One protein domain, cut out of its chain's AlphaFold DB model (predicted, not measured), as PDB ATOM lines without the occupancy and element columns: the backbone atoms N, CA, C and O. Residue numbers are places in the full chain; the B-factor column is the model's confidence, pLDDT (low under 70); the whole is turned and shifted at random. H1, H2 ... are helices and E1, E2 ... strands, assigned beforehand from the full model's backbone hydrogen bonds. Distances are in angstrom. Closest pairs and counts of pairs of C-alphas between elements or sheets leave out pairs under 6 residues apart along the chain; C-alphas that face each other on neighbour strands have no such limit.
ATOM      1  N   PHE A   4     180.308 268.711 343.700       89.56
ATOM      2  CA  PHE A   4     181.757 268.833 343.768       89.56
ATOM      3  C   PHE A   4     182.466 267.882 342.792       89.56
ATOM      4  O   PHE A   4     183.303 268.310 341.999       89.56
ATOM      5  N   GLU A   5     182.080 266.601 342.771       93.06
ATOM      6  CA  GLU A   5     182.658 265.617 341.851       93.06
ATOM      7  C   GLU A   5     182.423 265.992 340.383       93.06
ATOM      8  O   GLU A   5     183.309 265.769 339.567       93.06
ATOM      9  N   ASN A   6     181.283 266.597 340.026       91.75
ATOM     10  CA  ASN A   6     181.053 267.080 338.659       91.75
ATOM     11  C   ASN A   6     182.121 268.095 338.224       91.75
ATOM     12  O   ASN A   6     182.555 268.061 337.074       91.75
ATOM     13  N   ARG A   7     182.557 268.981 339.128       90.06
ATOM     14  CA  ARG A   7     183.598 269.982 338.844       90.06
ATOM     15  C   ARG A   7     184.966 269.323 338.699       90.06
ATOM     16  O   ARG A   7     185.681 269.624 337.749       90.06
ATOM     17  N   VAL A   8     185.291 268.381 339.585       94.44
ATOM     18  CA  VAL A   8     186.522 267.577 339.491       94.44
ATOM     19  C   VAL A   8     186.545 266.777 338.185       94.44
ATOM     20  O   VAL A   8     187.540 266.786 337.469       94.44
ATOM     21  N   HIS A   9     185.427 266.152 337.816       96.31
ATOM     22  CA  HIS A   9     185.293 265.417 336.563       96.31
ATOM     23  C   HIS A   9     185.456 266.325 335.338       96.31
ATOM     24  O   HIS A   9     186.158 265.959 334.401       96.31
ATOM     25  N   ALA A  10     184.854 267.518 335.347       95.31
ATOM     26  CA  ALA A  10     185.005 268.483 334.262       95.31
ATOM     27  C   ALA A  10     186.466 268.931 334.088       95.31
ATOM     28  O   ALA A  10     186.953 268.967 332.962       95.31
ATOM     29  N   LEU A  11     187.179 269.201 335.188       95.75
ATOM     30  CA  LEU A  11     188.611 269.517 335.157       95.75
ATOM     31  C   LEU A  11     189.437 268.346 334.621       95.75
ATOM     32  O   LEU A  11     190.296 268.544 333.768       95.75
ATOM     33  N   SER A  12     189.142 267.130 335.086       97.38
ATOM     34  CA  SER A  12     189.816 265.903 334.651       97.38
ATOM     35  C   SER A  12     189.619 265.629 333.157       97.38
ATOM     36  O   SER A  12     190.541 265.140 332.517       97.38
ATOM     37  N   ASN A  13     188.464 265.976 332.584       97.75
ATOM     38  CA  ASN A  13     188.224 265.852 331.144       97.75
ATOM     39  C   ASN A  13     188.865 266.982 330.324       97.75
ATOM     40  O   ASN A  13     189.084 266.806 329.128       97.75
ATOM     41  N   PHE A  14     189.082 268.154 330.928       97.19
ATOM     42  CA  PHE A  14     189.612 269.326 330.234       97.19
ATOM     43  C   PHE A  14     191.143 269.307 330.150       97.19
ATOM     44  O   PHE A  14     191.694 269.608 329.096       97.19
ATOM     45  N   PHE A  15     191.826 268.948 331.241       96.56
ATOM     46  CA  PHE A  15     193.286 268.888 331.299       96.56
ATOM     47  C   PHE A  15     193.793 267.454 331.165       96.56
ATOM     48  O   PHE A  15     193.345 266.562 331.887       96.56
ATOM     49  N   GLU A  16     194.784 267.241 330.296       96.00
ATOM     50  CA  GLU A  16     195.459 265.944 330.174       96.00
ATOM     51  C   GLU A  16     196.130 265.544 331.493       96.00
ATOM     52  O   GLU A  16     195.943 264.424 331.963       96.00
ATOM     53  N   MET A  17     196.838 266.481 332.127       95.94
ATOM     54  CA  MET A  17     197.383 266.345 333.473       95.94
ATOM     55  C   MET A  17     197.331 267.673 334.224       95.94
ATOM     56  O   MET A  17     197.335 268.743 333.620       95.94
ATOM     57  N   ALA A  18     197.286 267.606 335.549       97.12
ATOM     58  CA  ALA A  18     197.406 268.766 336.421       97.12
ATOM     59  C   ALA A  18     198.091 268.381 337.736       97.12
ATOM     60  O   ALA A  18     198.248 267.193 338.044       97.12
ATOM     61  N   CYS A  19     198.484 269.392 338.512       96.88
ATOM     62  CA  CYS A  19     198.813 269.218 339.917       96.88
ATOM     63  C   CYS A  19     197.835 270.002 340.789       96.88
ATOM     64  O   CYS A  19     197.945 271.216 340.947       96.88
ATOM     65  N   ILE A  20     196.871 269.291 341.368       95.94
ATOM     66  CA  ILE A  20     195.956 269.818 342.379       95.94
ATOM     67  C   ILE A  20     196.310 269.147 343.706       95.94
ATOM     68  O   ILE A  20     195.609 268.256 344.175       95.94
ATOM     69  N   ALA A  21     197.440 269.526 344.298       94.88
ATOM     70  CA  ALA A  21     197.879 268.941 345.560       94.88
ATOM     71  C   ALA A  21     197.031 269.422 346.756       94.88
ATOM     72  O   ALA A  21     196.469 270.520 346.759       94.88
ATOM     73  N   GLY A  22     196.984 268.606 347.809       94.44
ATOM     74  CA  GLY A  22     196.279 268.902 349.057       94.44
ATOM     75  C   GLY A  22     194.880 268.284 349.138       94.44
ATOM     76  O   GLY A  22     194.458 267.553 348.242       94.44
ATOM     77  N   PRO A  23     194.144 268.515 350.236       92.81
ATOM     78  CA  PRO A  23     192.800 267.964 350.403       92.81
ATOM     79  C   PRO A  23     191.806 268.639 349.442       92.81
ATOM     80  O   PRO A  23     191.620 269.853 349.492       92.81
ATOM     81  N   TRP A  24     191.148 267.853 348.586       92.19
ATOM     82  CA  TRP A  24     190.063 268.289 347.696       92.19
ATOM     83  C   TRP A  24     188.734 268.359 348.447       92.19
ATOM     84  O   TRP A  24     187.917 269.231 348.171       92.19
ATOM     85  N   SER A  25     188.520 267.461 349.410       91.25
ATOM     86  CA  SER A  25     187.341 267.444 350.280       91.25
ATOM     87  C   SER A  25     187.744 267.367 351.749       91.25
ATOM     88  O   SER A  25     188.788 266.808 352.088       91.25
ATOM     89  N   SER A  26     186.903 267.898 352.640       88.44
ATOM     90  CA  SER A  26     187.056 267.698 354.087       88.44
ATOM     91  C   SER A  26     186.736 266.272 354.543       88.44
ATOM     92  O   SER A  26     187.128 265.882 355.641       88.44
ATOM     93  N   ASP A  27     186.070 265.473 353.706       90.38
ATOM     94  CA  ASP A  27     185.940 264.029 353.893       90.38
ATOM     95  C   ASP A  27     187.170 263.321 353.306       90.38
ATOM     96  O   ASP A  27     187.301 263.198 352.090       90.38
ATOM     97  N   ALA A  28     188.060 262.832 354.172       90.56
ATOM     98  CA  ALA A  28     189.295 262.165 353.760       90.56
ATOM     99  C   ALA A  28     189.061 260.874 352.949       90.56
ATOM    100  O   ALA A  28     189.883 260.524 352.100       90.56
ATOM    101  N   ILE A  29     187.955 260.158 353.186       92.00
ATOM    102  CA  ILE A  29     187.633 258.934 352.440       92.00
ATOM    103  C   ILE A  29     187.173 259.314 351.035       92.00
ATOM    104  O   ILE A  29     187.652 258.747 350.051       92.00
ATOM    105  N   PHE A  30     186.272 260.291 350.933       92.75
ATOM    106  CA  PHE A  30     185.795 260.784 349.644       92.75
ATOM    107  C   PHE A  30     186.911 261.461 348.841       92.75
ATOM    108  O   PHE A  30     187.032 261.222 347.643       92.75
ATOM    109  N   ASP A  31     187.780 262.226 349.501       93.75
ATOM    110  CA  ASP A  31     188.984 262.810 348.910       93.75
ATOM    111  C   ASP A  31     189.881 261.743 348.267       93.75
ATOM    112  O   ASP A  31     190.225 261.840 347.087       93.75
ATOM    113  N   TYR A  32     190.185 260.677 349.012       93.50
ATOM    114  CA  TYR A  32     190.966 259.552 348.506       93.50
ATOM    115  C   TYR A  32     190.294 258.875 347.300       93.50
ATOM    116  O   TYR A  32     190.951 258.576 346.301       93.50
ATOM    117  N   GLN A  33     188.976 258.658 347.361       93.69
ATOM    118  CA  GLN A  33     188.216 258.073 346.253       93.69
ATOM    119  C   GLN A  33     188.270 258.948 344.996       93.69
ATOM    120  O   GLN A  33     188.475 258.423 343.899       93.69
ATOM    121  N   LEU A  34     188.130 260.269 345.143       94.81
ATOM    122  CA  LEU A  34     188.227 261.209 344.030       94.81
ATOM    123  C   LEU A  34     189.626 261.191 343.413       94.81
ATOM    124  O   LEU A  34     189.735 261.031 342.201       94.81
ATOM    125  N   LYS A  35     190.688 261.282 344.219       95.00
ATOM    126  CA  LYS A  35     192.073 261.231 343.719       95.00
ATOM    127  C   LYS A  35     192.389 259.914 343.011       95.00
ATOM    128  O   LYS A  35     193.018 259.906 341.957       95.00
ATOM    129  N   SER A  36     191.894 258.796 343.544       94.69
ATOM    130  CA  SER A  36     192.055 257.474 342.926       94.69
ATOM    131  C   SER A  36     191.314 257.357 341.588       94.69
ATOM    132  O   SER A  36     191.799 256.697 340.665       94.69
ATOM    133  N   LYS A  37     190.156 258.017 341.459       95.94
ATOM    134  CA  LYS A  37     189.349 258.038 340.234       95.94
ATOM    135  C   LYS A  37     189.894 259.006 339.177       95.94
ATOM    136  O   LYS A  37     189.919 258.653 338.003       95.94
ATOM    137  N   TYR A  38     190.354 260.189 339.582       96.94
ATOM    138  CA  TYR A  38     190.804 261.281 338.708       96.94
ATOM    139  C   TYR A  38     192.318 261.509 338.832       96.94
ATOM    140  O   TYR A  38     192.780 262.614 339.118       96.94
ATOM    141  N   LYS A  39     193.102 260.443 338.628       96.56
ATOM    142  CA  LYS A  39     194.563 260.441 338.840       96.56
ATOM    143  C   LYS A  39     195.312 261.477 338.008       96.56
ATOM    144  O   LYS A  39     196.365 261.949 338.426       96.56
ATOM    145  N   ASN A  40     194.777 261.835 336.842       97.44
ATOM    146  CA  ASN A  40     195.399 262.812 335.958       97.44
ATOM    147  C   ASN A  40     195.513 264.203 336.597       97.44
ATOM    148  O   ASN A  40     196.472 264.918 336.329       97.44
ATOM    149  N   LEU A  41     194.618 264.548 337.527       97.50
ATOM    150  CA  LEU A  41     194.675 265.809 338.273       97.50
ATOM    151  C   LEU A  41     195.793 265.873 339.329       97.50
ATOM    152  O   LEU A  41     195.975 266.905 339.971       97.50
ATOM    153  N   CYS A  42     196.526 264.777 339.506       97.44
ATOM    154  CA  CYS A  42     197.703 264.679 340.361       97.44
ATOM    155  C   CYS A  42     198.965 264.282 339.587       97.44
ATOM    156  O   CYS A  42     200.035 264.174 340.180       97.44
ATOM    157  N   ALA A  43     198.861 264.036 338.278       97.06
ATOM    158  CA  ALA A  43     199.950 263.476 337.485       97.06
ATOM    159  C   ALA A  43     201.129 264.443 337.303       97.06
ATOM    160  O   ALA A  43     202.254 263.979 337.149       97.06
ATOM    161  N   ALA A  44     200.884 265.755 337.372       96.62
ATOM    162  CA  ALA A  44     201.933 266.772 337.305       96.62
ATOM    163  C   ALA A  44     202.518 267.130 338.687       96.62
ATOM    164  O   ALA A  44     203.381 267.994 338.777       96.62
ATOM    165  N   CYS A  45     202.032 266.525 339.779       97.25
ATOM    166  CA  CYS A  45     202.600 266.750 341.109       97.25
ATOM    167  C   CYS A  45     203.939 266.025 341.281       97.25
ATOM    168  O   CYS A  45     204.210 265.045 340.588       97.25
ATOM    169  N   GLU A  46     204.761 266.456 342.240       96.31
ATOM    170  CA  GLU A  46     206.039 265.787 342.522       96.31
ATOM    171  C   GLU A  46     205.821 264.345 343.005       96.31
ATOM    172  O   GLU A  46     206.530 263.422 342.597       96.31
ATOM    173  N   ASN A  47     204.797 264.128 343.835       94.44
ATOM    174  CA  ASN A  47     204.359 262.808 344.262       94.44
ATOM    175  C   ASN A  47     202.911 262.537 343.815       94.44
ATOM    176  O   ASN A  47     201.976 262.697 344.614       94.44
ATOM    177  N   PRO A  48     202.702 262.017 342.588       94.00
ATOM    178  CA  PRO A  48     201.368 261.749 342.051       94.00
ATOM    179  C   PRO A  48     200.538 260.750 342.862       94.00
ATOM    180  O   PRO A  48     199.312 260.742 342.766       94.00
ATOM    181  N   SER A  49     201.187 259.890 343.656       88.19
ATOM    182  CA  SER A  49     200.494 258.866 344.449       88.19
ATOM    183  C   SER A  49     199.797 259.446 345.679       88.19
ATOM    184  O   SER A  49     198.761 258.927 346.088       88.19
ATOM    185  N   SER A  50     200.374 260.492 346.281       84.44
ATOM    186  CA  SER A  50     199.830 261.147 347.477       84.44
ATOM    187  C   SER A  50     199.116 262.448 347.126       84.44
ATOM    188  O   SER A  50     197.971 262.642 347.536       84.44
ATOM    189  N   CYS A  51     199.764 263.318 346.332       91.31
ATOM    190  CA  CYS A  51     199.193 264.581 345.859       91.31
ATOM    191  C   CYS A  51     198.572 265.388 347.016       91.31
ATOM    192  O   CYS A  51     197.427 265.841 346.969       91.31
ATOM    193  N   TYR A  52     199.309 265.483 348.123       93.00
ATOM    194  CA  TYR A  52     198.819 266.015 349.395       93.00
ATOM    195  C   TYR A  52     199.548 267.307 349.781       93.00
ATOM    196  O   TYR A  52     200.350 267.831 349.019       93.00
ATOM    197  N   ASN A  53     199.269 267.852 350.966       93.06
ATOM    198  CA  ASN A  53     199.800 269.153 351.387       93.06
ATOM    199  C   ASN A  53     201.324 269.189 351.642       93.06
ATOM    200  O   ASN A  53     201.860 270.253 351.936       93.06
ATOM    201  N   THR A  54     202.006 268.046 351.566       93.88
ATOM    202  CA  THR A  54     203.469 267.926 351.665       93.88
ATOM    203  C   THR A  54     204.162 267.892 350.304       93.88
ATOM    204  O   THR A  54     205.376 267.736 350.260       93.88
ATOM    205  N   ASP A  55     203.406 267.937 349.206       96.25
ATOM    206  CA  ASP A  55     203.955 267.946 347.849       96.25
ATOM    207  C   ASP A  55     204.673 269.273 347.563       96.25
ATOM    208  O   ASP A  55     204.172 270.330 347.955       96.25
ATOM    209  N   LYS A  56     205.811 269.241 346.859       95.88
ATOM    210  CA  LYS A  56     206.544 270.454 346.459       95.88
ATOM    211  C   LYS A  56     205.667 271.448 345.702       95.88
ATOM    212  O   LYS A  56     205.831 272.655 345.871       95.88
ATOM    213  N   TYR A  57     204.721 270.963 344.902       96.50
ATOM    214  CA  TYR A  57     203.843 271.816 344.105       96.50
ATOM    215  C   TYR A  57     202.542 272.201 344.822       96.50
ATOM    216  O   TYR A  57     201.650 272.805 344.227       96.50
ATOM    217  N   TYR A  58     202.426 271.918 346.123       95.81
ATOM    218  CA  TYR A  58     201.297 272.363 346.930       95.81
ATOM    219  C   TYR A  58     201.383 273.847 347.316       95.81
ATOM    220  O   TYR A  58     202.427 274.380 347.690       95.81
ATOM    221  N   GLY A  59     200.224 274.506 347.333       93.19
ATOM    222  CA  GLY A  59     200.078 275.867 347.833       93.19
ATOM    223  C   GLY A  59     200.400 276.942 346.794       93.19
ATOM    224  O   GLY A  59     200.520 276.683 345.602       93.19
ATOM    225  N   ARG A  60     200.476 278.193 347.264       91.56
ATOM    226  CA  ARG A  60     200.554 279.379 346.393       91.56
ATOM    227  C   ARG A  60     201.852 279.444 345.588       91.56
ATOM    228  O   ARG A  60     201.816 279.788 344.415       91.56
ATOM    229  N   GLU A  61     202.966 279.100 346.223       93.25
ATOM    230  CA  GLU A  61     204.295 279.069 345.607       93.25
ATOM    231  C   GLU A  61     204.541 277.762 344.843       93.25
ATOM    232  O   GLU A  61     205.066 277.785 343.737       93.25
ATOM    233  N   GLY A  62     204.068 276.626 345.366       95.31
ATOM    234  CA  GLY A  62     204.204 275.326 344.704       95.31
ATOM    235  C   GLY A  62     203.619 275.293 343.288       95.31
ATOM    236  O   GLY A  62     204.217 274.719 342.380       95.31
ATOM    237  N   ALA A  63     202.499 275.983 343.064       96.19
ATOM    238  CA  ALA A  63     201.908 276.113 341.734       96.19
ATOM    239  C   ALA A  63     202.797 276.898 340.745       96.19
ATOM    240  O   ALA A  63     202.736 276.644 339.540       96.19
ATOM    241  N   LEU A  64     203.612 277.845 341.228       96.38
ATOM    242  CA  LEU A  64     204.611 278.554 340.420       96.38
ATOM    243  C   LEU A  64     205.818 277.660 340.148       96.38
ATOM    244  O   LEU A  64     206.253 277.595 339.005       96.38
ATOM    245  N   LEU A  65     206.288 276.916 341.156       96.44
ATOM    246  CA  LEU A  65     207.356 275.925 340.991       96.44
ATOM    247  C   LEU A  65     207.004 274.890 339.915       96.44
ATOM    248  O   LEU A  65     207.823 274.619 339.048       96.44
ATOM    249  N   CYS A  66     205.769 274.382 339.901       96.94
ATOM    250  CA  CYS A  66     205.306 273.437 338.877       96.94
ATOM    251  C   CYS A  66     205.421 273.997 337.446       96.94
ATOM    252  O   CYS A  66     205.739 273.255 336.515       96.94
ATOM    253  N   LEU A  67     205.143 275.295 337.267       96.50
ATOM    254  CA  LEU A  67     205.288 275.980 335.980       96.50
ATOM    255  C   LEU A  67     206.773 276.151 335.631       96.50
ATOM    256  O   LEU A  67     207.192 275.828 334.526       96.50
ATOM    257  N   THR A  68     207.574 276.646 336.574       95.56
ATOM    258  CA  THR A  68     208.972 277.023 336.316       95.56
ATOM    259  C   THR A  68     209.921 275.828 336.235       95.56
ATOM    260  O   THR A  68     210.961 275.912 335.588       95.56
ATOM    261  N   ASP A  69     209.530 274.689 336.808       95.75
ATOM    262  CA  ASP A  69     210.197 273.396 336.634       95.75
ATOM    263  C   ASP A  69     209.835 272.727 335.292       95.75
ATOM    264  O   ASP A  69     210.267 271.605 335.023       95.75
ATOM    265  N   ASN A  70     209.062 273.410 334.433       94.56
ATOM    266  CA  ASN A  70     208.575 272.931 333.135       94.56
ATOM    267  C   ASN A  70     207.738 271.644 333.223       94.56
ATOM    268  O   ASN A  70     207.757 270.822 332.306       94.56
ATOM    269  N   VAL A  71     207.017 271.448 334.333       96.19
ATOM    270  CA  VAL A  71     206.131 270.288 334.512       96.19
ATOM    271  C   VAL A  71     204.714 270.592 334.026       96.19
ATOM    272  O   VAL A  71     204.081 269.731 333.422       96.19
ATOM    273  N   GLY A  72     204.207 271.800 334.287       95.12
ATOM    274  CA  GLY A  72     202.897 272.255 333.813       95.12
ATOM    275  C   GLY A  72     203.007 273.408 332.815       95.12
ATOM    276  O   GLY A  72     203.884 274.251 332.950       95.12
ATOM    277  N   ASP A  73     202.076 273.482 331.861       95.69
ATOM    278  CA  ASP A  73     202.056 274.532 330.825       95.69
ATOM    279  C   ASP A  73     201.388 275.843 331.281       95.69
ATOM    280  O   ASP A  73     201.582 276.907 330.692       95.69
ATOM    281  N   VAL A  74     200.537 275.772 332.308       95.44
ATOM    282  CA  VAL A  74     199.737 276.896 332.810       95.44
ATOM    283  C   VAL A  74     199.550 276.782 334.319       95.44
ATOM    284  O   VAL A  74     199.397 275.688 334.860       95.44
ATOM    285  N   THR A  75     199.534 277.924 335.010       95.25
ATOM    286  CA  THR A  75     199.294 277.994 336.456       95.25
ATOM    287  C   THR A  75     198.350 279.140 336.816       95.25
ATOM    288  O   THR A  75     198.332 280.183 336.156       95.25
ATOM    289  N   TRP A  76     197.562 278.958 337.878       92.94
ATOM    290  CA  TRP A  76     196.632 279.961 338.407       92.94
ATOM    291  C   TRP A  76     197.152 280.485 339.734       92.94
ATOM    292  O   TRP A  76     197.150 279.781 340.742       92.94
ATOM    293  N   VAL A  77     197.602 281.734 339.735       94.00
ATOM    294  CA  VAL A  77     198.371 282.308 340.843       94.00
ATOM    295  C   VAL A  77     197.957 283.749 341.098       94.00
ATOM    296  O   VAL A  77     197.407 284.431 340.230       94.00
ATOM    297  N   ARG A  78     198.232 284.241 342.306       93.56
ATOM    298  CA  ARG A  78     198.108 285.672 342.595       93.56
ATOM    299  C   ARG A  78     199.259 286.418 341.931       93.56
ATOM    300  O   ARG A  78     200.396 285.956 341.951       93.56
ATOM    301  N   LEU A  79     198.963 287.612 341.428       92.56
ATOM    302  CA  LEU A  79     199.960 288.468 340.787       92.56
ATOM    303  C   LEU A  79     201.148 288.785 341.713       92.56
ATOM    304  O   LEU A  79     202.292 288.754 341.268       92.56
ATOM    305  N   ASP A  80     200.880 289.053 342.995       91.06
ATOM    306  CA  ASP A  80     201.923 289.356 343.983       91.06
ATOM    307  C   ASP A  80     202.849 288.160 344.232       91.06
ATOM    308  O   ASP A  80     204.065 288.330 344.282       91.06
ATOM    309  N   ASP A  81     202.277 286.955 344.345       93.75
ATOM    310  CA  ASP A  81     203.041 285.726 344.581       93.75
ATOM    311  C   ASP A  81     203.944 285.438 343.361       93.75
ATOM    312  O   ASP A  81     205.136 285.179 343.518       93.75
ATOM    313  N   ALA A  82     203.423 285.613 342.138       94.25
ATOM    314  CA  ALA A  82     204.209 285.502 340.907       94.25
ATOM    315  C   ALA A  82     205.352 286.529 340.844       94.25
ATOM    316  O   ALA A  82     206.485 286.183 340.521       94.25
ATOM    317  N   ARG A  83     205.096 287.793 341.200       93.06
ATOM    318  CA  ARG A  83     206.133 288.838 341.209       93.06
ATOM    319  C   ARG A  83     207.291 288.484 342.144       93.06
ATOM    320  O   ARG A  83     208.448 288.719 341.796       93.06
ATOM    321  N   VAL A  84     206.983 287.964 343.332       93.69
ATOM    322  CA  VAL A  84     207.999 287.556 344.313       93.69
ATOM    323  C   VAL A  84     208.792 286.361 343.794       93.69
ATOM    324  O   VAL A  84     210.018 286.424 343.804       93.69
ATOM    325  N   HIS A  85     208.111 285.336 343.277       94.94
ATOM    326  CA  HIS A  85     208.726 284.110 342.759       94.94
ATOM    327  C   HIS A  85     209.723 284.372 341.630       94.94
ATOM    328  O   HIS A  85     210.897 284.045 341.752       94.94
ATOM    329  N   PHE A  86     209.292 285.054 340.563       94.44
ATOM    330  CA  PHE A  86     210.147 285.332 339.401       94.44
ATOM    331  C   PHE A  86     211.379 286.169 339.763       94.44
ATOM    332  O   PHE A  86     212.456 285.979 339.201       94.44
ATOM    333  N   LYS A  87     211.235 287.085 340.730       92.69
ATOM    334  CA  LYS A  87     212.351 287.883 341.237       92.69
ATOM    335  C   LYS A  87     213.310 287.057 342.099       92.69
ATOM    336  O   LYS A  87     214.516 287.266 342.003       92.69
ATOM    337  N   ALA A  88     212.787 286.191 342.964       93.19
ATOM    338  CA  ALA A  88     213.583 285.375 343.878       93.19
ATOM    339  C   ALA A  88     214.390 284.307 343.128       93.19
ATOM    340  O   ALA A  88     215.591 284.187 343.354       93.19
ATOM    341  N   GLU A  89     213.753 283.626 342.176       91.62
ATOM    342  CA  GLU A  89     214.349 282.547 341.380       91.62
ATOM    343  C   GLU A  89     215.172 283.054 340.178       91.62
ATOM    344  O   GLU A  89     215.737 282.260 339.432       91.62
ATOM    345  N   MET A  90     215.261 284.376 339.979       90.69
ATOM    346  CA  MET A  90     215.992 285.013 338.868       90.69
ATOM    347  C   MET A  90     215.573 284.497 337.478       90.69
ATOM    348  O   MET A  90     216.400 284.352 336.578       90.69
ATOM    349  N   ILE A  91     214.280 284.224 337.306       90.38
ATOM    350  CA  ILE A  91     213.719 283.653 336.077       90.38
ATOM    351  C   ILE A  91     213.512 284.761 335.044       90.38
ATOM    352  O   ILE A  91     212.973 285.824 335.366       90.38
ATOM    353  N   ASP A  92     213.898 284.502 333.792       90.38
ATOM    354  CA  ASP A  92     213.642 285.433 332.697       90.38
ATOM    355  C   ASP A  92     212.137 285.512 332.406       90.38
ATOM    356  O   ASP A  92     211.479 284.531 332.057       90.38
ATOM    357  N   THR A  93     211.565 286.705 332.560       89.69
ATOM    358  CA  THR A  93     210.136 286.937 332.340       89.69
ATOM    359  C   THR A  93     209.755 286.905 330.860       89.69
ATOM    360  O   THR A  93     208.564 286.828 330.556       89.69
ATOM    361  N   GLN A  94     210.722 286.946 329.934       90.62
ATOM    362  CA  GLN A  94     210.470 286.867 328.489       90.62
ATOM    363  C   GLN A  94     209.936 285.499 328.047       90.62
ATOM    364  O   GLN A  94     209.180 285.432 327.073       90.62
ATOM    365  N   ASP A  95     210.261 284.441 328.791       91.56
ATOM    366  CA  ASP A  95     209.821 283.071 328.505       91.56
ATOM    367  C   ASP A  95     208.356 282.821 328.899       91.56
ATOM    368  O   ASP A  95     207.764 281.804 328.538       91.56
ATOM    369  N   TYR A  96     207.729 283.774 329.595       95.00
ATOM    370  CA  TYR A  96     206.408 283.619 330.193       95.00
ATOM    371  C   TYR A  96     205.454 284.742 329.776       95.00
ATOM    372  O   TYR A  96     205.839 285.853 329.402       95.00
ATOM    373  N   LYS A  97     204.153 284.446 329.820       95.62
ATOM    374  CA  LYS A  97     203.086 285.357 329.385       95.62
ATOM    375  C   LYS A  97     201.872 285.233 330.295       95.62
ATOM    376  O   LYS A  97     201.587 284.162 330.822       95.62
ATOM    377  N   PHE A  98     201.116 286.317 330.429       96.00
ATOM    378  CA  PHE A  98     199.769 286.260 330.985       96.00
ATOM    379  C   PHE A  98     198.791 285.745 329.930       96.00
ATOM    380  O   PHE A  98     198.777 286.249 328.806       96.00
ATOM    381  N   LEU A  99     197.939 284.791 330.309       95.75
ATOM    382  CA  LEU A  99     196.773 284.379 329.529       95.75
ATOM    383  C   LEU A  99     195.564 285.218 329.952       95.75
ATOM    384  O   LEU A  99     195.185 285.211 331.124       95.75
ATOM    385  N   CYS A 100     194.955 285.936 329.015       93.75
ATOM    386  CA  CYS A 100     193.873 286.872 329.292       93.75
ATOM    387  C   CYS A 100     192.485 286.221 329.127       93.75
ATOM    388  O   CYS A 100     192.335 285.291 328.334       93.75
ATOM    389  N   PRO A 101     191.440 286.715 329.825       91.12
ATOM    390  CA  PRO A 101     190.081 286.161 329.722       91.12
ATOM    391  C   PRO A 101     189.453 286.237 328.325       91.12
ATOM    392  O   PRO A 101     188.529 285.488 328.025       91.12
ATOM    393  N   ASP A 102     189.936 287.145 327.476       92.00
ATOM    394  CA  ASP A 102     189.511 287.300 326.080       92.00
ATOM    395  C   ASP A 102     190.202 286.311 325.118       92.00
ATOM    396  O   ASP A 102     189.969 286.356 323.912       92.00
ATOM    397  N   GLY A 103     191.050 285.418 325.641       92.69
ATOM    398  CA  GLY A 103     191.813 284.437 324.869       92.69
ATOM    399  C   GLY A 103     193.126 284.971 324.294       92.69
ATOM    400  O   GLY A 103     193.851 284.217 323.647       92.69
ATOM    401  N   THR A 104     193.466 286.244 324.520       95.44
ATOM    402  CA  THR A 104     194.758 286.806 324.104       95.44
ATOM    403  C   THR A 104     195.861 286.505 325.122       95.44
ATOM    404  O   THR A 104     195.601 286.092 326.253       95.44
ATOM    405  N   THR A 105     197.121 286.720 324.734       95.25
ATOM    406  CA  THR A 105     198.264 286.656 325.657       95.25
ATOM    407  C   THR A 105     198.967 288.001 325.738       95.25
ATOM    408  O   THR A 105     199.178 288.641 324.705       95.25
ATOM    409  N   LYS A 106     199.413 288.389 326.932       94.81
ATOM    410  CA  LYS A 106     200.274 289.561 327.147       94.81
ATOM    411  C   LYS A 106     201.649 289.138 327.671       94.81
ATOM    412  O   LYS A 106     201.720 288.156 328.405       94.81
ATOM    413  N   PRO A 107     202.736 289.859 327.340       93.81
ATOM    414  CA  PRO A 107     204.035 289.647 327.979       93.81
ATOM    415  C   PRO A 107     203.924 289.713 329.509       93.81
ATOM    416  O   PRO A 107     203.053 290.426 330.021       93.81
ATOM    417  N   LEU A 108     204.799 289.011 330.237       91.94
ATOM    418  CA  LEU A 108     204.814 289.009 331.706       91.94
ATOM    419  C   LEU A 108     205.384 290.324 332.284       91.94
ATOM    420  O   LEU A 108     206.410 290.361 332.960       91.94
TER     421      LEU A 108
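What this domain is: This is residues 4 to 108 of the 494 residues of the protein "Transferrin isoform x4" of Lasius niger (UniProt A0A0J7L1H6). Two loosely built halves follow each other along the longest axis: H1 and H2 lie loosely side by side with the short H3 near them in the first half, and H4 and H5 meet at a steep angle in the second. The small hairpin of E1 and E2 belongs to the second half, and H4 is the element nearest the middle of the whole. The printed part has 105 residues, in the order H1, H2, H3, H4, H5, E1, E2, with one antiparallel sheet, E1 - E2. The class is mostly helix, with under half of the residues in named elements; the whole is compact, with a radius of gyration of the C-alphas of 14.6 A and spans of 42 by 31 by 20 A.

Where its parts are: Find C-alpha 4 at (181.757, 268.833, 343.768); from there H1 runs 15.7 A to residue 14. H2 is residues 28 to 37, 14.1 A, and H3 is residues 39 to 42. H4 begins at C-alpha 59, (200.078, 275.867, 347.833), and runs 14.6 A to residue 68. H5 is residues 79 to 88, 14.3 A. E1 is residues 97 to 99, and E2, residues 105 to 107, ends at (204.035, 289.647, 327.979).

How they stand to each other: Start at H1, which is close to but not clearly touching H2, the closest C-alphas being Glu 5 and Leu 34, 7.4 A; they run the same way at a shallow tilt of 25 degrees. H1 and H3 only just touch, with 3 pairs of C-alphas within 8 A, the closest Ser 12 and Leu 41, 6.1 A. H3 and H4 are apart. H4 touches H5, closest at the C-alphas of Glu 61 and Asp 81, 6.9 A, at a steep tilt of 57 degrees. In the hairpin of E1 and E2, look for N 98 and O 106, 2.8 A apart, within hydrogen-bond range. Every O i to N i+4 pair is within range in H1, H2 and H5, and 4 of 6 in H4; H3 is too short for such a pair.

The domain as a whole: The C-alphas of Ile 29 and Gln 94 are the two farthest apart, 43.3 A. The printed part has no cut; the links H1 to H2 and H3 to H4 are long. No printed residue is under 70 in pLDDT.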